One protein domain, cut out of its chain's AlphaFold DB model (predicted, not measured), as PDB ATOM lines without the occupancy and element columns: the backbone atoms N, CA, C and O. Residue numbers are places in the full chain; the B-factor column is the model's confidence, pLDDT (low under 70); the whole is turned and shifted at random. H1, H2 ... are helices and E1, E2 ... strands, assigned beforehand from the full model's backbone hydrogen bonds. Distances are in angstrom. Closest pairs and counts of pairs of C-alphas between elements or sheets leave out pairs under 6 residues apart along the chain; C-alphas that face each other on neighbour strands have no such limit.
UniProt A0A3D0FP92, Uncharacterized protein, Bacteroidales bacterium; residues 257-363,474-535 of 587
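Overview. This is residues 257 to 363 and 474 to 535 of the 587 residues of an uncharacterized protein of Bacteroidales bacterium (UniProt A0A3D0FP92). Loops with little regular structure surround one strongly twisted sheet; H1, E1, H2 and H3 lie beyond its edge E2, H4 opposite. The 169 printed residues, 60 in named elements, are of mixed class with five helices and six strands; the mixed sheet runs E2 E3 E5 E4 E6. The whole is compact, radius of gyration of the C-alphas 16.0 A, spanning 47 by 37 by 28 A.

Along the chain. Find E4, residues 475 to 482, 23.4 A, from C-alpha 475 at (101.557, 71.606, 54.854), and E5, 504 to 511, 21.4 A. Along the chain find H1, 257 to 261, E1, 284 to 286, H2, 290 to 293, H3, 300 to 304, E2, 308 to 311, H4, 320 to 326, E3, 335 to 339, H5, 485 to 491, and E6, 531 to 534, ending at (98.252, 72.645, 57.494).

Arrangement. See antiparallel E5 and E4, N 511 and O 477 within hydrogen-bond range at 2.8 A. H5 only grazes the sheet. H1, H3, H4 and H5 have every O i to N i+4 pair within range; H2 is too short.

Size, cuts and confidence. Residues 364 to 473 are cut out, C-alphas 363 and 474 standing 35.4 A apart. Links H1 to E1, H5 to E5 and E5 to E6 are long. Fourteen residues have pLDDT under 70, among them 314 to 317.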
ATOM      1  N   PHE A 257     101.574  97.897  76.861       86.00
ATOM      2  CA  PHE A 257     102.207  97.908  75.551       86.00
ATOM      3  C   PHE A 257     102.462  96.478  75.060       86.00
ATOM      4  O   PHE A 257     101.963  96.083  73.998       86.00
ATOM      5  N   MET A 258     103.132  95.664  75.874       87.12
ATOM      6  CA  MET A 258     103.415  94.266  75.568       87.12
ATOM      7  C   MET A 258     102.122  93.475  75.403       87.12
ATOM      8  O   MET A 258     102.012  92.678  74.475       87.12
ATOM      9  N   ASN A 259     101.098  93.736  76.222       85.88
ATOM     10  CA  ASN A 259      99.824  93.012  76.147       85.88
ATOM     11  C   ASN A 259      99.224  93.004  74.730       85.88
ATOM     12  O   ASN A 259      98.672  91.989  74.303       85.88
ATOM     13  N   TYR A 260      99.352  94.107  73.988       85.06
ATOM     14  CA  TYR A 260      98.825  94.220  72.626       85.06
ATOM     15  C   TYR A 260      99.847  93.881  71.530       85.06
ATOM     16  O   TYR A 260      99.437  93.346  70.496       85.06
ATOM     17  N   ASN A 261     101.136  94.158  71.764       87.12
ATOM     18  CA  ASN A 261     102.193  94.159  70.741       87.12
ATOM     19  C   ASN A 261     103.127  92.937  70.791       87.12
ATOM     20  O   ASN A 261     103.945  92.759  69.891       87.12
ATOM     21  N   CYS A 262     103.050  92.099  71.831       88.19
ATOM     22  CA  CYS A 262     103.957  90.963  71.981       88.19
ATOM     23  C   CYS A 262     103.443  89.663  71.351       88.19
ATOM     24  O   CYS A 262     102.291  89.541  70.916       88.19
ATOM     25  N   ILE A 263     104.319  88.658  71.335       89.56
ATOM     26  CA  ILE A 263     103.949  87.293  70.966       89.56
ATOM     27  C   ILE A 263     102.820  86.753  71.850       89.56
ATOM     28  O   ILE A 263     102.667  87.101  73.021       89.56
ATOM     29  N   ASN A 264     101.995  85.881  71.276       86.81
ATOM     30  CA  ASN A 264     100.880  85.318  72.021       86.81
ATOM     31  C   ASN A 264     101.367  84.301  73.069       86.81
ATOM     32  O   ASN A 264     102.246  83.480  72.803       86.81
ATOM     33  N   VAL A 265     100.763  84.370  74.249       84.75
ATOM     34  CA  VAL A 265     101.064  83.555  75.422       84.75
ATOM     35  C   VAL A 265      99.718  83.022  75.928       84.75
ATOM     36  O   VAL A 265      98.920  83.786  76.476       84.75
ATOM     37  N   LYS A 266      99.426  81.737  75.674       76.81
ATOM     38  CA  LYS A 266      98.092  81.126  75.855       76.81
ATOM     39  C   LYS A 266      98.123  80.006  76.890       76.81
ATOM     40  O   LYS A 266      98.960  79.111  76.803       76.81
ATOM     41  N   ASP A 267      97.173  80.025  77.825       67.44
ATOM     42  CA  ASP A 267      96.932  78.958  78.813       67.44
ATOM     43  C   ASP A 267      98.137  78.622  79.722       67.44
ATOM     44  O   ASP A 267      98.168  77.585  80.380       67.44
ATOM     45  N   VAL A 268      99.127  79.517  79.809       62.59
ATOM     46  CA  VAL A 268     100.369  79.325  80.577       62.59
ATOM     47  C   VAL A 268     100.345  80.048  81.915       62.59
ATOM     48  O   VAL A 268     101.173  80.926  82.168       62.59
ATOM     49  N   SER A 269      99.422  79.690  82.813       60.34
ATOM     50  CA  SER A 269      99.454  80.225  84.181       60.34
ATOM     51  C   SER A 269     100.855  80.026  84.778       60.34
ATOM     52  O   SER A 269     101.225  78.898  85.111       60.34
ATOM     53  N   LYS A 270     101.647  81.104  84.866       67.00
ATOM     54  CA  LYS A 270     103.020  81.091  85.386       67.00
ATOM     55  C   LYS A 270     103.966  80.100  84.676       67.00
ATOM     56  O   LYS A 270     104.745  79.416  85.335       67.00
ATOM     57  N   GLY A 271     103.857  79.959  83.350       72.75
ATOM     58  CA  GLY A 271     104.737  79.080  82.558       72.75
ATOM     59  C   GLY A 271     105.965  79.787  81.974       72.75
ATOM     60  O   GLY A 271     107.062  79.236  82.003       72.75
ATOM     61  N   VAL A 272     105.786  81.015  81.476       79.88
ATOM     62  CA  VAL A 272     106.822  81.820  80.803       79.88
ATOM     63  C   VAL A 272     107.570  82.706  81.808       79.88
ATOM     64  O   VAL A 272     106.989  83.178  82.787       79.88
ATOM     65  N   ARG A 273     108.862  82.957  81.570       81.50
ATOM     66  CA  ARG A 273     109.694  83.864  82.371       81.50
ATOM     67  C   ARG A 273     109.007  85.222  82.533       81.50
ATOM     68  O   ARG A 273     108.460  85.759  81.577       81.50
ATOM     69  N   ASN A 274     109.056  85.759  83.754       77.75
ATOM     70  CA  ASN A 274     108.485  87.058  84.127       77.75
ATOM     71  C   ASN A 274     106.975  87.207  83.863       77.75
ATOM     72  O   ASN A 274     106.462  88.319  83.837       77.75
ATOM     73  N   TYR A 275     106.248  86.095  83.728       80.12
ATOM     74  CA  TYR A 275     104.807  86.084  83.501       80.12
ATOM     75  C   TYR A 275     104.039  85.640  84.748       80.12
ATOM     76  O   TYR A 275     103.959  84.448  85.052       80.12
ATOM     77  N   ALA A 276     103.448  86.580  85.485       71.31
ATOM     78  CA  ALA A 276     102.777  86.273  86.749       71.31
ATOM     79  C   ALA A 276     101.302  85.857  86.624       71.31
ATOM     80  O   ALA A 276     100.702  85.427  87.613       71.31
ATOM     81  N   GLY A 277     100.719  85.901  85.422       68.31
ATOM     82  CA  GLY A 277      99.378  85.379  85.137       68.31
ATOM     83  C   GLY A 277      98.654  86.136  84.019       68.31
ATOM     84  O   GLY A 277      99.133  87.163  83.560       68.31
ATOM     85  N   GLY A 278      97.489  85.633  83.592       66.31
ATOM     86  CA  GLY A 278      96.681  86.199  82.496       66.31
ATOM     87  C   GLY A 278      96.908  85.509  81.143       66.31
ATOM     88  O   GLY A 278      97.564  84.469  81.074       66.31
ATOM     89  N   SER A 279      96.384  86.074  80.053       69.62
ATOM     90  CA  SER A 279      96.768  85.759  78.659       69.62
ATOM     91  C   SER A 279      97.204  87.054  77.983       69.62
ATOM     92  O   SER A 279      96.538  88.073  78.180       69.62
ATOM     93  N   THR A 280      98.269  87.036  77.175       80.31
ATOM     94  CA  THR A 280      98.559  88.207  76.336       80.31
ATOM     95  C   THR A 280      97.466  88.317  75.283       80.31
ATOM     96  O   THR A 280      97.135  87.342  74.598       80.31
ATOM     97  N   ASN A 281      96.878  89.507  75.140       79.62
ATOM     98  CA  ASN A 281      95.910  89.746  74.075       79.62
ATOM     99  C   ASN A 281      96.556  89.492  72.713       79.62
ATOM    100  O   ASN A 281      95.923  88.888  71.844       79.62
ATOM    101  N   ALA A 282      97.807  89.951  72.557       83.00
ATOM    102  CA  ALA A 282      98.590  89.908  71.331       83.00
ATOM    103  C   ALA A 282      97.681  90.213  70.142       83.00
ATOM    104  O   ALA A 282      97.499  89.367  69.275       83.00
ATOM    105  N   CYS A 283      96.959  91.333  70.175       80.56
ATOM    106  CA  CYS A 283      95.927  91.564  69.169       80.56
ATOM    107  C   CYS A 283      96.503  92.034  67.839       80.56
ATOM    108  O   CYS A 283      95.842  91.956  66.808       80.56
ATOM    109  N   GLN A 284      97.742  92.510  67.865       85.25
ATOM    110  CA  GLN A 284      98.480  92.803  66.660       85.25
ATOM    111  C   GLN A 284      99.004  91.528  66.022       85.25
ATOM    112  O   GLN A 284      99.573  90.629  66.663       85.25
ATOM    113  N   ARG A 285      98.781  91.459  64.722       86.19
ATOM    114  CA  ARG A 285      99.201  90.377  63.855       86.19
ATOM    115  C   ARG A 285      99.934  90.964  62.671       86.19
ATOM    116  O   ARG A 285      99.672  92.089  62.252       86.19
ATOM    117  N   VAL A 286     100.858  90.181  62.143       90.00
ATOM    118  CA  VAL A 286     101.540  90.521  60.900       90.00
ATOM    119  C   VAL A 286     100.698  90.039  59.730       90.00
ATOM    120  O   VAL A 286     100.055  88.991  59.808       90.00
ATOM    121  N   MET A 287     100.688  90.804  58.646       89.81
ATOM    122  CA  MET A 287      99.995  90.405  57.433       89.81
ATOM    123  C   MET A 287     100.629  89.117  56.883       89.81
ATOM    124  O   MET A 287     101.850  89.068  56.743       89.81
ATOM    125  N   PRO A 288      99.850  88.083  56.521       89.50
ATOM    126  CA  PRO A 288     100.390  86.826  55.992       89.50
ATOM    127  C   PRO A 288     101.329  86.997  54.797       89.50
ATOM    128  O   PRO A 288     102.346  86.314  54.699       89.50
ATOM    129  N   THR A 289     101.008  87.940  53.912       92.00
ATOM    130  CA  THR A 289     101.808  88.255  52.722       92.00
ATOM    131  C   THR A 289     103.183  88.815  53.082       92.00
ATOM    132  O   THR A 289     104.144  88.533  52.376       92.00
ATOM    133  N   LEU A 290     103.314  89.522  54.214       95.25
ATOM    134  CA  LEU A 290     104.584  90.104  54.654       95.25
ATOM    135  C   LEU A 290     105.665  89.037  54.849       95.25
ATOM    136  O   LEU A 290     106.825  89.286  54.536       95.25
ATOM    137  N   TYR A 291     105.304  87.841  55.329       94.25
ATOM    138  CA  TYR A 291     106.266  86.747  55.509       94.25
ATOM    139  C   TYR A 291     107.017  86.416  54.211       94.25
ATOM    140  O   TYR A 291     108.203  86.085  54.248       94.25
ATOM    141  N   TYR A 292     106.325  86.530  53.078       94.69
ATOM    142  CA  TYR A 292     106.853  86.251  51.747       94.69
ATOM    143  C   TYR A 292     107.492  87.468  51.071       94.69
ATOM    144  O   TYR A 292     108.240  87.286  50.117       94.69
ATOM    145  N   ASP A 293     107.228  88.680  51.563       96.19
ATOM    146  CA  ASP A 293     107.882  89.898  51.072       96.19
ATOM    147  C   ASP A 293     109.349  89.977  51.512       96.19
ATOM    148  O   ASP A 293     110.192  90.523  50.802       96.19
ATOM    149  N   TYR A 294     109.665  89.425  52.685       97.06
ATOM    150  CA  TYR A 294     111.040  89.311  53.150       97.06
ATOM    151  C   TYR A 294     111.833  88.313  52.299       97.06
ATOM    152  O   TYR A 294     111.404  87.176  52.077       97.06
ATOM    153  N   ASP A 295     113.060  88.694  51.942       94.81
ATOM    154  CA  ASP A 295     114.054  87.739  51.457       94.81
ATOM    155  C   ASP A 295     114.283  86.646  52.520       94.81
ATOM    156  O   ASP A 295     114.322  86.924  53.722       94.81
ATOM    157  N   LYS A 296     114.462  85.390  52.099       92.19
ATOM    158  CA  LYS A 296     114.753  84.273  53.012       92.19
ATOM    159  C   LYS A 296     116.044  84.495  53.813       92.19
ATOM    160  O   LYS A 296     116.169  83.936  54.901       92.19
ATOM    161  N   ALA A 297     116.987  85.271  53.280       94.06
ATOM    162  CA  ALA A 297     118.227  85.649  53.948       94.06
ATOM    163  C   ALA A 297     118.078  86.855  54.896       94.06
ATOM    164  O   ALA A 297     118.996  87.112  55.676       94.06
ATOM    165  N   ASP A 298     116.955  87.584  54.861       97.75
ATOM    166  CA  ASP A 298     116.743  88.745  55.725       97.75
ATOM    167  C   ASP A 298     116.577  88.305  57.187       97.75
ATOM    168  O   ASP A 298     115.559  87.734  57.594       97.75
ATOM    169  N   LYS A 299     117.583  88.625  58.006       96.56
ATOM    170  CA  LYS A 299     117.626  88.272  59.431       96.56
ATOM    171  C   LYS A 299     116.483  88.891  60.236       96.56
ATOM    172  O   LYS A 299     116.159  88.401  61.316       96.56
ATOM    173  N   ARG A 300     115.857  89.961  59.741       98.19
ATOM    174  CA  ARG A 300     114.757  90.648  60.426       98.19
ATOM    175  C   ARG A 300     113.462  89.862  60.369       98.19
ATOM    176  O   ARG A 300     112.627  90.074  61.246       98.19
ATOM    177  N   ARG A 301     113.275  88.973  59.386       96.75
ATOM    178  CA  ARG A 301     112.012  88.246  59.187       96.75
ATOM    179  C   ARG A 301     111.619  87.443  60.423       96.75
ATOM    180  O   ARG A 301     110.521  87.626  60.938       96.75
ATOM    181  N   ASP A 302     112.524  86.613  60.936       93.50
ATOM    182  CA  ASP A 302     112.246  85.722  62.076       93.50
ATOM    183  C   ASP A 302     112.272  86.450  63.436       93.50
ATOM    184  O   ASP A 302     111.726  85.962  64.431       93.50
ATOM    185  N   VAL A 303     112.856  87.653  63.487       96.00
ATOM    186  CA  VAL A 303     112.713  88.562  64.634       96.00
ATOM    187  C   VAL A 303     111.342  89.237  64.596       96.00
ATOM    188  O   VAL A 303     110.658  89.290  65.612       96.00
ATOM    189  N   THR A 304     110.921  89.715  63.422       96.81
ATOM    190  CA  THR A 304     109.693  90.496  63.226       96.81
ATOM    191  C   THR A 304     108.436  89.643  63.249       96.81
ATOM    192  O   THR A 304     107.413  90.090  63.761       96.81
ATOM    193  N   ILE A 305     108.499  88.416  62.740       95.25
ATOM    194  CA  ILE A 305     107.349  87.531  62.583       95.25
ATOM    195  C   ILE A 305     107.537  86.305  63.474       95.25
ATOM    196  O   ILE A 305     108.274  85.374  63.148       95.25
ATOM    197  N   ALA A 306     106.826  86.281  64.601       94.00
ATOM    198  CA  ALA A 306     106.790  85.104  65.454       94.00
ATOM    199  C   ALA A 306     105.812  84.074  64.882       94.00
ATOM    200  O   ALA A 306     104.590  84.261  64.866       94.00
ATOM    201  N   GLN A 307     106.372  82.944  64.455       92.31
ATOM    202  CA  GLN A 307     105.625  81.824  63.881       92.31
ATOM    203  C   GLN A 307     104.960  80.936  64.945       92.31
ATOM    204  O   GLN A 307     104.357  79.920  64.606       92.31
ATOM    205  N   TRP A 308     105.086  81.283  66.227       90.56
ATOM    206  CA  TRP A 308     104.637  80.470  67.351       90.56
ATOM    207  C   TRP A 308     103.909  81.296  68.418       90.56
ATOM    208  O   TRP A 308     103.928  82.529  68.415       90.56
ATOM    209  N   LEU A 309     103.246  80.591  69.331       89.19
ATOM    210  CA  LEU A 309     102.837  81.091  70.643       89.19
ATOM    211  C   LEU A 309     103.517  80.279  71.739       89.19
ATOM    212  O   LEU A 309     103.968  79.162  71.498       89.19
ATOM    213  N   TRP A 310     103.558  80.814  72.952       88.88
ATOM    214  CA  TRP A 310     103.913  80.024  74.127       88.88
ATOM    215  C   TRP A 310     102.683  79.323  74.697       88.88
ATOM    216  O   TRP A 310     101.670  79.977  74.955       88.88
ATOM    217  N   SER A 311     102.784  78.009  74.920       83.38
ATOM    218  CA  SER A 311     101.737  77.222  75.572       83.38
ATOM    219  C   SER A 311     102.283  76.154  76.520       83.38
ATOM    220  O   SER A 311     103.379  75.630  76.332       83.38
ATOM    221  N   THR A 312     101.483  75.818  77.530       78.50
ATOM    222  CA  THR A 312     101.577  74.594  78.346       78.50
ATOM    223  C   THR A 312     100.328  73.721  78.178       78.50
ATOM    224  O   THR A 312     100.271  72.608  78.709       78.50
ATOM    225  N   ALA A 313      99.312  74.198  77.446       71.50
ATOM    226  CA  ALA A 313      98.133  73.413  77.112       71.50
ATOM    227  C   ALA A 313      98.504  72.297  76.132       71.50
ATOM    228  O   ALA A 313      99.489  72.381  75.406       71.50
ATOM    229  N   THR A 314      97.715  71.230  76.097       65.75
ATOM    230  CA  THR A 314      97.725  70.287  74.973       65.75
ATOM    231  C   THR A 314      97.256  71.028  73.725       65.75
ATOM    232  O   THR A 314      96.221  71.692  73.822       65.75
ATOM    233  N   PRO A 315      97.921  70.906  72.563       61.66
ATOM    234  CA  PRO A 315      97.285  71.321  71.320       61.66
ATOM    235  C   PRO A 315      95.940  70.594  71.210       61.66
ATOM    236  O   PRO A 315      95.857  69.418  71.589       61.66
ATOM    237  N   ASP A 316      94.893  71.283  70.755       54.38
ATOM    238  CA  ASP A 316      93.524  70.759  70.781       54.38
ATOM    239  C   ASP A 316      93.464  69.328  70.203       54.38
ATOM    240  O   ASP A 316      93.911  69.052  69.086       54.38
ATOM    241  N   GLY A 317      92.980  68.383  71.019       58.38
ATOM    242  CA  GLY A 317      92.868  66.962  70.667       58.38
ATOM    243  C   GLY A 317      94.090  66.076  70.964       58.38
ATOM    244  O   GLY A 317      94.087  64.902  70.590       58.38
ATOM    245  N   TRP A 318      95.145  66.575  71.618       71.94
ATOM    246  CA  TRP A 318      96.248  65.721  72.085       71.94
ATOM    247  C   TRP A 318      95.924  65.098  73.449       71.94
ATOM    248  O   TRP A 318      95.603  65.809  74.397       71.94
ATOM    249  N   SER A 319      96.053  63.771  73.564       73.44
ATOM    250  CA  SER A 319      96.020  63.085  74.860       73.44
ATOM    251  C   SER A 319      97.294  63.363  75.665       73.44
ATOM    252  O   SER A 319      98.351  63.639  75.090       73.44
ATOM    253  N   ASP A 320      97.224  63.227  76.991       73.75
ATOM    254  CA  ASP A 320      98.409  63.336  77.853       73.75
ATOM    255  C   ASP A 320      99.491  62.305  77.461       73.75
ATOM    256  O   ASP A 320     100.672  62.643  77.414       73.75
ATOM    257  N   ASP A 321      99.107  61.094  77.036       77.62
ATOM    258  CA  ASP A 321     100.041  60.093  76.488       77.62
ATOM    259  C   ASP A 321     100.754  60.588  75.224       77.62
ATOM    260  O   ASP A 321     101.950  60.358  75.022       77.62
ATOM    261  N   ARG A 322     100.031  61.290  74.342       76.25
ATOM    262  CA  ARG A 322     100.623  61.893  73.143       76.25
ATOM    263  C   ARG A 322     101.601  63.001  73.524       76.25
ATOM    264  O   ARG A 322     102.633  63.114  72.861       76.25
ATOM    265  N   MET A 323     101.313  63.783  74.566       77.38
ATOM    266  CA  MET A 323     102.247  64.779  75.103       77.38
ATOM    267  C   MET A 323     103.498  64.114  75.683       77.38
ATOM    268  O   MET A 323     104.594  64.501  75.292       77.38
ATOM    269  N   GLN A 324     103.364  63.065  76.501       77.50
ATOM    270  CA  GLN A 324     104.502  62.357  77.105       77.50
ATOM    271  C   GLN A 324     105.402  61.695  76.049       77.50
ATOM    272  O   GLN A 324     106.625  61.766  76.137       77.50
ATOM    273  N   ASN A 325     104.809  61.100  75.008       77.38
ATOM    274  CA  ASN A 325     105.554  60.543  73.873       77.38
ATOM    275  C   ASN A 325     106.229  61.627  73.020       77.38
ATOM    276  O   ASN A 325     107.252  61.388  72.383       77.38
ATOM    277  N   THR A 326     105.638  62.819  72.972       74.69
ATOM    278  CA  THR A 326     106.157  63.952  72.202       74.69
ATOM    279  C   THR A 326     107.294  64.666  72.925       74.69
ATOM    280  O   THR A 326     108.274  65.058  72.295       74.69
ATOM    281  N   PHE A 327     107.158  64.825  74.234       79.62
ATOM    282  CA  PHE A 327     108.066  65.545  75.105       79.62
ATOM    283  C   PHE A 327     108.449  64.613  76.264       79.62
ATOM    284  O   PHE A 327     107.892  64.709  77.348       79.62
ATOM    285  N   PRO A 328     109.368  63.656  76.072       76.94
ATOM    286  CA  PRO A 328     109.649  62.674  77.111       76.94
ATOM    287  C   PRO A 328     110.351  63.286  78.335       76.94
ATOM    288  O   PRO A 328     111.233  64.150  78.227       76.94
ATOM    289  N   GLY A 329     109.994  62.765  79.512       75.62
ATOM    290  CA  GLY A 329     110.707  63.011  80.767       75.62
ATOM    291  C   GLY A 329     110.379  64.334  81.459       75.62
ATOM    292  O   GLY A 329     111.239  64.845  82.172       75.62
ATOM    293  N   TYR A 330     109.188  64.896  81.235       74.94
ATOM    294  CA  TYR A 330     108.647  65.952  82.095       74.94
ATOM    295  C   TYR A 330     107.845  65.350  83.255       74.94
ATOM    296  O   TYR A 330     107.259  64.271  83.126       74.94
ATOM    297  N   THR A 331     107.817  66.053  84.385       77.00
ATOM    298  CA  THR A 331     106.953  65.752  85.539       77.00
ATOM    299  C   THR A 331     105.762  66.704  85.624       77.00
ATOM    300  O   THR A 331     104.721  66.345  86.172       77.00
ATOM    301  N   LYS A 332     105.887  67.897  85.032       79.56
ATOM    302  CA  LYS A 332     104.815  68.881  84.853       79.56
ATOM    303  C   LYS A 332     104.652  69.204  83.369       79.56
ATOM    304  O   LYS A 332     105.576  68.992  82.597       79.56
ATOM    305  N   LYS A 333     103.493  69.718  82.943       81.31
ATOM    306  CA  LYS A 333     103.276  70.037  81.520       81.31
ATOM    307  C   LYS A 333     104.371  71.002  81.030       81.31
ATOM    308  O   LYS A 333     104.536  72.059  81.636       81.31
ATOM    309  N   PRO A 334     105.132  70.656  79.977       83.06
ATOM    310  CA  PRO A 334     106.253  71.474  79.547       83.06
ATOM    311  C   PRO A 334     105.756  72.766  78.897       83.06
ATOM    312  O   PRO A 334     104.672  72.804  78.314       83.06
ATOM    313  N   LEU A 335     106.577  73.810  78.956       87.94
ATOM    314  CA  LEU A 335     106.390  75.013  78.157       87.94
ATOM    315  C   LEU A 335     106.929  74.749  76.749       87.94
ATOM    316  O   LEU A 335     108.037  74.237  76.595       87.94
ATOM    317  N   TYR A 336     106.192  75.109  75.706       87.38
ATOM    318  CA  TYR A 336     106.689  74.947  74.344       87.38
ATOM    319  C   TYR A 336     106.170  76.018  73.382       87.38
ATOM    320  O   TYR A 336     105.145  76.661  73.620       87.38
ATOM    321  N   GLN A 337     106.924  76.220  72.303       90.62
ATOM    322  CA  GLN A 337     106.587  77.136  71.216       90.62
ATOM    323  C   GLN A 337     105.631  76.459  70.229       90.62
ATOM    324  O   GLN A 337     106.082  75.825  69.282       90.62
ATOM    325  N   ASP A 338     104.322  76.564  70.436       87.31
ATOM    326  CA  ASP A 338     103.343  75.953  69.536       87.31
ATOM    327  C   ASP A 338     103.282  76.688  68.191       87.31
ATOM    328  O   ASP A 338     103.093  77.907  68.146       87.31
ATOM    329  N   LEU A 339     103.444  75.951  67.088       89.19
ATOM    330  CA  LEU A 339     103.474  76.518  65.743       89.19
ATOM    331  C   LEU A 339     102.087  77.054  65.346       89.19
ATOM    332  O   LEU A 339     101.097  76.322  65.268       89.19
ATOM    333  N   LYS A 340     102.035  78.340  65.000       86.38
ATOM    334  CA  LYS A 340     100.817  79.023  64.561       86.38
ATOM    335  C   LYS A 340     100.526  78.835  63.081       86.38
ATOM    336  O   LYS A 340     101.431  78.643  62.280       86.38
ATOM    337  N   ASP A 341      99.265  78.984  62.700       83.06
ATOM    338  CA  ASP A 341      98.873  79.124  61.293       83.06
ATOM    339  C   ASP A 341      99.335  80.467  60.728       83.06
ATOM    340  O   ASP A 341      99.563  81.424  61.474       83.06
ATOM    341  N   LEU A 342      99.462  80.545  59.401       84.19
ATOM    342  CA  LEU A 342     100.012  81.726  58.734       84.19
ATOM    343  C   LEU A 342      99.225  83.011  59.063       84.19
ATOM    344  O   LEU A 342      99.821  84.037  59.374       84.19
ATOM    345  N   HIS A 343      97.891  82.933  59.085       79.88
ATOM    346  CA  HIS A 343      97.008  84.068  59.379       79.88
ATOM    347  C   HIS A 343      97.050  84.541  60.843       79.88
ATOM    348  O   HIS A 343      96.527  85.605  61.155       79.88
ATOM    349  N   ASN A 344      97.636  83.763  61.756       81.81
ATOM    350  CA  ASN A 344      97.617  84.061  63.189       81.81
ATOM    351  C   ASN A 344      99.013  84.391  63.746       81.81
ATOM    352  O   ASN A 344      99.168  84.538  64.965       81.81
ATOM    353  N   MET A 345     100.030  84.512  62.887       88.12
ATOM    354  CA  MET A 345     101.391  84.868  63.294       88.12
ATOM    355  C   MET A 345     101.428  86.209  64.036       88.12
ATOM    356  O   MET A 345     100.770  87.183  63.665       88.12
ATOM    357  N   SER A 346     102.177  86.239  65.135       89.69
ATOM    358  CA  SER A 346     102.296  87.419  65.993       89.69
ATOM    359  C   SER A 346     103.417  88.333  65.522       89.69
ATOM    360  O   SER A 346     104.388  87.874  64.918       89.69
ATOM    361  N   LEU A 347     103.331  89.612  65.896       92.19
ATOM    362  CA  LEU A 347     104.507  90.470  65.914       92.19
ATOM    363  C   LEU A 347     105.535  89.876  66.892       92.19
ATOM    364  O   LEU A 347     105.234  89.627  68.057       92.19
ATOM    365  N   GLY A 348     106.725  89.578  66.384       94.31
ATOM    366  CA  GLY A 348     107.802  88.900  67.102       94.31
ATOM    367  C   GLY A 348     108.822  89.837  67.735       94.31
ATOM    368  O   GLY A 348     109.646  89.367  68.519       94.31
ATOM    369  N   LYS A 349     108.773  91.138  67.417       93.81
ATOM    370  CA  LYS A 349     109.708  92.138  67.949       93.81
ATOM    371  C   LYS A 349     109.604  92.253  69.467       93.81
ATOM    372  O   LYS A 349     110.612  92.416  70.130       93.81
ATOM    373  N   PHE A 350     108.414  92.093  70.035       91.81
ATOM    374  CA  PHE A 350     108.196  92.228  71.472       91.81
ATOM    375  C   PHE A 350     107.862  90.871  72.093       91.81
ATOM    376  O   PHE A 350     106.970  90.162  71.617       91.81
ATOM    377  N   ARG A 351     108.584  90.477  73.149       90.19
ATOM    378  CA  ARG A 351     108.437  89.156  73.782       90.19
ATOM    379  C   ARG A 351     108.496  89.233  75.300       90.19
ATOM    380  O   ARG A 351     109.361  89.902  75.857       90.19
ATOM    381  N   VAL A 352     107.592  88.515  75.961       87.44
ATOM    382  CA  VAL A 352     107.492  88.497  77.428       87.44
ATOM    383  C   VAL A 352     108.730  87.858  78.055       87.44
ATOM    384  O   VAL A 352     109.262  88.369  79.033       87.44
ATOM    385  N   GLU A 353     109.262  86.793  77.457       87.00
ATOM    386  CA  GLU A 353     110.470  86.116  77.939       87.00
ATOM    387  C   GLU A 353     111.738  86.981  77.850       87.00
ATOM    388  O   GLU A 353     112.759  86.644  78.446       87.00
ATOM    389  N   TRP A 354     111.694  88.091  77.107       90.31
ATOM    390  CA  TRP A 354     112.780  89.071  77.054       90.31
ATOM    391  C   TRP A 354     112.637  90.168  78.101       90.31
ATOM    392  O   TRP A 354     113.583  90.926  78.291       90.31
ATOM    393  N   MET A 355     111.491  90.271  78.774       87.44
ATOM    394  CA  MET A 355     111.259  91.326  79.750       87.44
ATOM    395  C   MET A 355     112.155  91.172  80.975       87.44
ATOM    396  O   MET A 355     112.554  90.066  81.332       87.44
ATOM    397  N   SER A 356     112.448  92.286  81.640       84.12
ATOM    398  CA  SER A 356     113.035  92.317  82.989       84.12
ATOM    399  C   SER A 356     111.965  92.545  84.065       84.12
ATOM    400  O   SER A 356     112.061  92.000  85.166       84.12
ATOM    401  N   ASN A 357     110.935  93.326  83.727       81.88
ATOM    402  CA  ASN A 357     109.749  93.568  84.538       81.88
ATOM    403  C   ASN A 357     108.782  92.379  84.475       81.88
ATOM    404  O   ASN A 357     108.810  91.578  83.543       81.88
ATOM    405  N   GLU A 358     107.929  92.263  85.489       81.19
ATOM    406  CA  GLU A 358     106.886  91.244  85.539       81.19
ATOM    407  C   GLU A 358     105.682  91.684  84.696       81.19
ATOM    408  O   GLU A 358     105.126  92.755  84.925       81.19
ATOM    409  N   PHE A 359     105.253  90.838  83.759       84.56
ATOM    410  CA  PHE A 359     103.946  90.950  83.122       84.56
ATOM    411  C   PHE A 359     102.885  90.432  84.093       84.56
ATOM    412  O   PHE A 359     102.848  89.236  84.418       84.56
ATOM    413  N   ASN A 360     102.035  91.333  84.581       80.81
ATOM    414  CA  ASN A 360     101.074  91.004  85.626       80.81
ATOM    415  C   ASN A 360      99.731  90.504  85.062       80.81
ATOM    416  O   ASN A 360      99.436  90.599  83.872       80.81
ATOM    417  N   SER A 361      98.869  89.997  85.946       79.12
ATOM    418  CA  SER A 361      97.556  89.453  85.572       79.12
ATOM    419  C   SER A 361      96.556  90.483  85.033       79.12
ATOM    420  O   SER A 361      95.578  90.089  84.396       79.12
ATOM    421  N   SER A 362      96.793  91.780  85.247       79.62
ATOM    422  CA  SER A 362      96.026  92.883  84.651       79.62
ATOM    423  C   SER A 362      96.503  93.233  83.235       79.62
ATOM    424  O   SER A 362      95.892  94.069  82.566       79.62
ATOM    425  N   GLY A 363      97.581  92.599  82.767       80.94
ATOM    426  CA  GLY A 363      98.213  92.864  81.482       80.94
ATOM    427  C   GLY A 363      99.098  94.107  81.467       80.94
ATOM    428  O   GLY A 363      99.386  94.594  80.378       80.94
ATOM    429  N   ASP A 474     100.818  73.525  51.205       86.75
ATOM    430  CA  ASP A 474      99.602  73.300  52.009       86.75
ATOM    431  C   ASP A 474      99.916  72.795  53.422       86.75
ATOM    432  O   ASP A 474      99.096  72.878  54.339       86.75
ATOM    433  N   THR A 475     101.112  72.229  53.605       89.50
ATOM    434  CA  THR A 475     101.557  71.606  54.854       89.50
ATOM    435  C   THR A 475     102.884  72.194  55.321       89.50
ATOM    436  O   THR A 475     103.832  72.315  54.546       89.50
ATOM    437  N   VAL A 476     102.972  72.510  56.612       92.06
ATOM    438  CA  VAL A 476     104.232  72.806  57.294       92.06
ATOM    439  C   VAL A 476     104.663  71.578  58.066       92.06
ATOM    440  O   VAL A 476     103.878  71.005  58.822       92.06
ATOM    441  N   TRP A 477     105.933  71.216  57.931       93.31
ATOM    442  CA  TRP A 477     106.599  70.218  58.750       93.31
ATOM    443  C   TRP A 477     107.532  70.884  59.744       93.31
ATOM    444  O   TRP A 477     108.286  71.787  59.392       93.31
ATOM    445  N   PHE A 478     107.505  70.434  60.992       92.94
ATOM    446  CA  PHE A 478     108.286  71.058  62.051       92.94
ATOM    447  C   PHE A 478     108.748  70.061  63.108       92.94
ATOM    448  O   PHE A 478     108.192  68.970  63.242       92.94
ATOM    449  N   LYS A 479     109.770  70.443  63.870       91.69
ATOM    450  CA  LYS A 479     110.270  69.690  65.024       91.69
ATOM    451  C   LYS A 479     110.617  70.620  66.178       91.69
ATOM    452  O   LYS A 479     110.925  71.794  65.974       91.69
ATOM    453  N   TYR A 480     110.603  70.057  67.379       90.25
ATOM    454  CA  TYR A 480     110.975  70.745  68.607       90.25
ATOM    455  C   TYR A 480     112.340  70.284  69.106       90.25
ATOM    456  O   TYR A 480     112.711  69.125  68.918       90.25
ATOM    457  N   LYS A 481     113.052  71.171  69.802       91.38
ATOM    458  CA  LYS A 481     114.224  70.818  70.607       91.38
ATOM    459  C   LYS A 481     113.944  71.054  72.080       91.38
ATOM    460  O   LYS A 481     113.372  72.080  72.443       91.38
ATOM    461  N   LYS A 482     114.379  70.119  72.923       90.38
ATOM    462  CA  LYS A 482     114.400  70.309  74.375       90.38
ATOM    463  C   LYS A 482     115.509  71.299  74.721       90.38
ATOM    464  O   LYS A 482     116.630  71.145  74.240       90.38
ATOM    465  N   VAL A 483     115.193  72.303  75.529       92.00
ATOM    466  CA  VAL A 483     116.187  73.235  76.072       92.00
ATOM    467  C   VAL A 483     116.888  72.573  77.253       92.00
ATOM    468  O   VAL A 483     116.260  71.831  78.013       92.00
ATOM    469  N   ASP A 484     118.187  72.832  77.401       91.62
ATOM    470  CA  ASP A 484     118.929  72.439  78.598       91.62
ATOM    471  C   ASP A 484     118.210  72.949  79.866       91.62
ATOM    472  O   ASP A 484     117.791  74.108  79.879       91.62
ATOM    473  N   PRO A 485     118.038  72.136  80.925       88.19
ATOM    474  CA  PRO A 485     117.271  72.538  82.102       88.19
ATOM    475  C   PRO A 485     117.762  73.822  82.786       88.19
ATOM    476  O   PRO A 485     116.930  74.597  83.254       88.19
ATOM    477  N   ALA A 486     119.076  74.076  82.824       88.62
ATOM    478  CA  ALA A 486     119.612  75.290  83.440       88.62
ATOM    479  C   ALA A 486     119.258  76.525  82.602       88.62
ATOM    480  O   ALA A 486     118.769  77.520  83.136       88.62
ATOM    481  N   ILE A 487     119.398  76.423  81.277       89.69
ATOM    482  CA  ILE A 487     119.002  77.486  80.342       89.69
ATOM    483  C   ILE A 487     117.483  77.694  80.365       89.69
ATOM    484  O   ILE A 487     117.012  78.828  80.342       89.69
ATOM    485  N   ALA A 488     116.702  76.613  80.414       87.62
ATOM    486  CA  ALA A 488     115.246  76.667  80.484       87.62
ATOM    487  C   ALA A 488     114.790  77.444  81.720       87.62
ATOM    488  O   ALA A 488     114.000  78.381  81.591       87.62
ATOM    489  N   ALA A 489     115.334  77.092  82.888       85.69
ATOM    490  CA  ALA A 489     115.074  77.793  84.137       85.69
ATOM    491  C   ALA A 489     115.448  79.277  84.028       85.69
ATOM    492  O   ALA A 489     114.629  80.146  84.309       85.69
ATOM    493  N   GLU A 490     116.651  79.583  83.551       86.50
ATOM    494  CA  GLU A 490     117.122  80.963  83.510       86.50
ATOM    495  C   GLU A 490     116.350  81.829  82.508       86.50
ATOM    496  O   GLU A 490     116.016  82.968  82.821       86.50
ATOM    497  N   GLN A 491     116.071  81.328  81.303       86.56
ATOM    498  CA  GLN A 491     115.649  82.167  80.177       86.56
ATOM    499  C   GLN A 491     114.161  82.100  79.852       86.56
ATOM    500  O   GLN A 491     113.620  83.089  79.363       86.56
ATOM    501  N   TYR A 492     113.494  80.975  80.110       86.75
ATOM    502  CA  TYR A 492     112.160  80.725  79.556       86.75
ATOM    503  C   TYR A 492     111.102  80.418  80.603       86.75
ATOM    504  O   TYR A 492     109.937  80.722  80.368       86.75
ATOM    505  N   LEU A 493     111.477  79.818  81.731       84.19
ATOM    506  CA  LEU A 493     110.529  79.353  82.733       84.19
ATOM    507  C   LEU A 493     110.305  80.399  83.827       84.19
ATOM    508  O   LEU A 493     111.230  81.077  84.277       84.19
ATOM    509  N   TYR A 494     109.060  80.503  84.283       82.19
ATOM    510  CA  TYR A 494     108.717  81.292  85.463       82.19
ATOM    511  C   TYR A 494     109.398  80.729  86.722       82.19
ATOM    512  O   TYR A 494     109.369  79.523  86.959       82.19
ATOM    513  N   GLN A 495     109.965  81.611  87.550       77.56
ATOM    514  CA  GLN A 495     110.772  81.238  88.722       77.56
ATOM    515  C   GLN A 495     110.050  81.400  90.076       77.56
ATOM    516  O   GLN A 495     110.652  81.165  91.118       77.56
ATOM    517  N   GLY A 496     108.781  81.826  90.092       71.75
ATOM    518  CA  GLY A 496     108.023  82.047  91.332       71.75
ATOM    519  C   GLY A 496     107.227  80.830  91.823       71.75
ATOM    520  O   GLY A 496     107.123  79.800  91.150       71.75
ATOM    521  N   ASP A 497     106.595  80.983  92.991       66.62
ATOM    522  CA  ASP A 497     105.794  79.930  93.622       66.62
ATOM    523  C   ASP A 497     104.641  79.458  92.718       66.62
ATOM    524  O   ASP A 497     103.823  80.246  92.213       66.62
ATOM    525  N   GLY A 498     104.568  78.136  92.539       64.44
ATOM    526  CA  GLY A 498     103.562  77.477  91.707       64.44
ATOM    527  C   GLY A 498     103.926  77.340  90.224       64.44
ATOM    528  O   GLY A 498     103.013  77.154  89.425       64.44
ATOM    529  N   ALA A 499     105.213  77.410  89.847       67.50
ATOM    530  CA  ALA A 499     105.676  77.147  88.478       67.50
ATOM    531  C   ALA A 499     105.060  75.857  87.901       67.50
ATOM    532  O   ALA A 499     105.151  74.771  88.497       67.50
ATOM    533  N   THR A 500     104.408  75.993  86.745       72.12
ATOM    534  CA  THR A 500     103.581  74.940  86.133       72.12
ATOM    535  C   THR A 500     104.317  74.113  85.085       72.12
ATOM    536  O   THR A 500     103.812  73.056  84.719       72.12
ATOM    537  N   ALA A 501     105.513  74.537  84.667       77.19
ATOM    538  CA  ALA A 501     106.372  73.834  83.719       77.19
ATOM    539  C   ALA A 501     107.768  73.582  84.312       77.19
ATOM    540  O   ALA A 501     108.313  74.438  85.007       77.19
ATOM    541  N   ASP A 502     108.345  72.411  84.036       81.50
ATOM    542  CA  ASP A 502     109.691  71.994  84.466       81.50
ATOM    543  C   ASP A 502     110.672  71.786  83.292       81.50
ATOM    544  O   ASP A 502     111.849  71.495  83.495       81.50
ATOM    545  N   ALA A 503     110.200  71.963  82.058       86.56
ATOM    546  CA  ALA A 503     110.997  71.901  80.842       86.56
ATOM    547  C   ALA A 503     110.477  72.904  79.805       86.56
ATOM    548  O   ALA A 503     109.287  73.225  79.784       86.56
ATOM    549  N   ALA A 504     111.371  73.353  78.919       88.75
ATOM    550  CA  ALA A 504     111.040  74.200  77.779       88.75
ATOM    551  C   ALA A 504     111.412  73.507  76.456       88.75
ATOM    552  O   ALA A 504     112.481  72.897  76.351       88.75
ATOM    553  N   PHE A 505     110.553  73.622  75.442       90.19
ATOM    554  CA  PHE A 505     110.807  73.129  74.089       90.19
ATOM    555  C   PHE A 505     110.643  74.246  73.058       90.19
ATOM    556  O   PHE A 505     109.588  74.872  72.956       90.19
ATOM    557  N   LEU A 506     111.686  74.485  72.266       91.88
ATOM    558  CA  LEU A 506     111.677  75.510  71.221       91.88
ATOM    559  C   LEU A 506     111.372  74.884  69.870       91.88
ATOM    560  O   LEU A 506     111.744  73.735  69.611       91.88
ATOM    561  N   LEU A 507     110.748  75.661  68.994       92.00
ATOM    562  CA  LEU A 507     110.616  75.337  67.585       92.00
ATOM    563  C   LEU A 507     112.023  75.326  66.968       92.00
ATOM    564  O   LEU A 507     112.716  76.338  66.953       92.00
ATOM    565  N   ASP A 508     112.482  74.154  66.531       92.50
ATOM    566  CA  ASP A 508     113.875  73.961  66.109       92.50
ATOM    567  C   ASP A 508     114.047  74.032  64.596       92.50
ATOM    568  O   ASP A 508     115.041  74.539  64.081       92.50
ATOM    569  N   SER A 509     113.095  73.481  63.851       92.12
ATOM    570  CA  SER A 509     113.100  73.580  62.397       92.12
ATOM    571  C   SER A 509     111.685  73.581  61.867       92.12
ATOM    572  O   SER A 509     110.818  72.887  62.400       92.12
ATOM    573  N   VAL A 510     111.498  74.342  60.794       93.38
ATOM    574  CA  VAL A 510     110.239  74.521  60.082       93.38
ATOM    575  C   VAL A 510     110.535  74.413  58.591       93.38
ATOM    576  O   VAL A 510     111.485  75.019  58.105       93.38
ATOM    577  N   TYR A 511     109.741  73.628  57.875       93.88
ATOM    578  CA  TYR A 511     109.813  73.460  56.429       93.88
ATOM    579  C   TYR A 511     108.407  73.502  55.844       93.88
ATOM    580  O   TYR A 511     107.472  73.004  56.466       93.88
ATOM    581  N   GLY A 512     108.248  74.071  54.655       91.81
ATOM    582  CA  GLY A 512     106.939  74.308  54.040       91.81
ATOM    583  C   GLY A 512     106.429  75.728  54.261       91.81
ATOM    584  O   GLY A 512     105.269  76.015  53.988       91.81
ATOM    585  N   ARG A 513     107.284  76.625  54.768       89.69
ATOM    586  CA  ARG A 513     106.959  78.047  54.942       89.69
ATOM    587  C   ARG A 513     107.496  78.903  53.815       89.69
ATOM    588  O   ARG A 513     106.844  79.876  53.466       89.69
ATOM    589  N   ASN A 514     108.657  78.565  53.258       92.19
ATOM    590  CA  ASN A 514     109.215  79.326  52.146       92.19
ATOM    591  C   ASN A 514     108.606  78.857  50.817       92.19
ATOM    592  O   ASN A 514     108.212  77.696  50.679       92.19
ATOM    593  N   LEU A 515     108.577  79.752  49.827       91.94
ATOM    594  CA  LEU A 515     108.197  79.401  48.458       91.94
ATOM    595  C   LEU A 515     109.080  78.255  47.942       91.94
ATOM    596  O   LEU A 515     110.298  78.258  48.134       91.94
ATOM    597  N   GLY A 516     108.449  77.258  47.324       92.62
ATOM    598  CA  GLY A 516     109.121  76.079  46.770       92.62
ATOM    599  C   GLY A 516     109.324  74.931  47.765       92.62
ATOM    600  O   GLY A 516     109.750  73.852  47.365       92.62
ATOM    601  N   GLU A 517     108.973  75.097  49.044       93.12
ATOM    602  CA  GLU A 517     109.010  74.020  50.050       93.12
ATOM    603  C   GLU A 517     107.717  73.175  50.059       93.12
ATOM    604  O   GLU A 517     107.246  72.726  51.100       93.12
ATOM    605  N   ASN A 518     107.113  72.963  48.889       87.81
ATOM    606  CA  ASN A 518     105.797  72.332  48.724       87.81
ATOM    607  C   ASN A 518     105.835  70.796  48.616       87.81
ATOM    608  O   ASN A 518     104.797  70.155  48.468       87.81
ATOM    609  N   THR A 519     107.019  70.187  48.701       89.12
ATOM    610  CA  THR A 519     107.192  68.732  48.617       89.12
ATOM    611  C   THR A 519     107.766  68.195  49.917       89.12
ATOM    612  O   THR A 519     108.846  68.608  50.328       89.12
ATOM    613  N   ARG A 520     107.083  67.235  50.551       90.56
ATOM    614  CA  ARG A 520     107.542  66.595  51.794       90.56
ATOM    615  C   ARG A 520     108.841  65.800  51.577       90.56
ATOM    616  O   ARG A 520     108.808  64.794  50.870       90.56
ATOM    617  N   PRO A 521     109.945  66.119  52.272       90.75
ATOM    618  CA  PRO A 521     111.110  65.241  52.341       90.75
ATOM    619  C   PRO A 521     110.803  63.939  53.099       90.75
ATOM    620  O   PRO A 521     110.217  63.974  54.181       90.75
ATOM    621  N   GLU A 522     111.269  62.790  52.597       89.75
ATOM    622  CA  GLU A 522     110.995  61.457  53.182       89.75
ATOM    623  C   GLU A 522     111.377  61.345  54.669       89.75
ATOM    624  O   GLU A 522     110.678  60.728  55.480       89.75
ATOM    625  N   LYS A 523     112.473  62.010  55.054       90.00
ATOM    626  CA  LYS A 523     112.977  62.029  56.433       90.00
ATOM    627  C   LYS A 523     112.046  62.739  57.424       90.00
ATOM    628  O   LYS A 523     112.231  62.576  58.630       90.00
ATOM    629  N   PHE A 524     111.065  63.515  56.954       91.69
ATOM    630  CA  PHE A 524     110.120  64.238  57.809       91.69
ATOM    631  C   PHE A 524     108.966  63.332  58.207       91.69
ATOM    632  O   PHE A 524     107.870  63.389  57.652       91.69
ATOM    633  N   ASN A 525     109.229  62.455  59.168       86.62
ATOM    634  CA  ASN A 525     108.260  61.549  59.766       86.62
ATOM    635  C   ASN A 525     108.388  61.550  61.302       86.62
ATOM    636  O   ASN A 525     109.375  62.039  61.858       86.62
ATOM    637  N   SER A 526     107.377  61.000  61.977       83.44
ATOM    638  CA  SER A 526     107.273  60.999  63.441       83.44
ATOM    639  C   SER A 526     108.415  60.254  64.130       83.44
ATOM    640  O   SER A 526     108.853  60.687  65.193       83.44
ATOM    641  N   SER A 527     108.947  59.193  63.516       85.44
ATOM    642  CA  SER A 527     110.095  58.439  64.040       85.44
ATOM    643  C   SER A 527     111.364  59.291  64.143       85.44
ATOM    644  O   SER A 527     112.182  59.059  65.025       85.44
ATOM    645  N   ASN A 528     111.495  60.317  63.298       85.94
ATOM    646  CA  ASN A 528     112.587  61.292  63.330       85.94
ATOM    647  C   ASN A 528     112.211  62.591  64.074       85.94
ATOM    648  O   ASN A 528     112.875  63.615  63.906       85.94
ATOM    649  N   GLY A 529     111.121  62.582  64.847       85.50
ATOM    650  CA  GLY A 529     110.654  63.727  65.633       85.50
ATOM    651  C   GLY A 529     109.934  64.821  64.835       85.50
ATOM    652  O   GLY A 529     109.560  65.841  65.418       85.50
ATOM    653  N   TRP A 530     109.713  64.626  63.530       90.94
ATOM    654  CA  TRP A 530     108.997  65.587  62.690       90.94
ATOM    655  C   TRP A 530     107.485  65.454  62.833       90.94
ATOM    656  O   TRP A 530     106.923  64.367  62.974       90.94
ATOM    657  N   ARG A 531     106.826  66.601  62.739       87.38
ATOM    658  CA  ARG A 531     105.381  66.794  62.828       87.38
ATOM    659  C   ARG A 531     104.909  67.544  61.601       87.38
ATOM    660  O   ARG A 531     105.727  68.109  60.883       87.38
ATOM    661  N   SER A 532     103.603  67.553  61.380       88.25
ATOM    662  CA  SER A 532     102.992  68.322  60.304       88.25
ATOM    663  C   SER A 532     101.698  68.982  60.750       88.25
ATOM    664  O   SER A 532     100.965  68.421  61.566       88.25
ATOM    665  N   LYS A 533     101.413  70.148  60.179       85.94
ATOM    666  CA  LYS A 533     100.150  70.884  60.295       85.94
ATOM    667  C   LYS A 533      99.833  71.513  58.937       85.94
ATOM    668  O   LYS A 533     100.758  71.739  58.159       85.94
ATOM    669  N   SER A 534      98.566  71.797  58.646       83.12
ATOM    670  CA  SER A 534      98.252  72.645  57.494       83.12
ATOM    671  C   SER A 534      98.829  74.056  57.689       83.12
ATOM    672  O   SER A 534      98.970  74.521  58.820       83.12
ATOM    673  N   VAL A 535      99.246  74.700  56.598       77.19
ATOM    674  CA  VAL A 535      99.817  76.062  56.602       77.19
ATOM    675  C   VAL A 535      98.736  77.109  56.841       77.19
ATOM    676  O   VAL A 535      98.959  78.095  57.558       77.19
TER     677      VAL A 535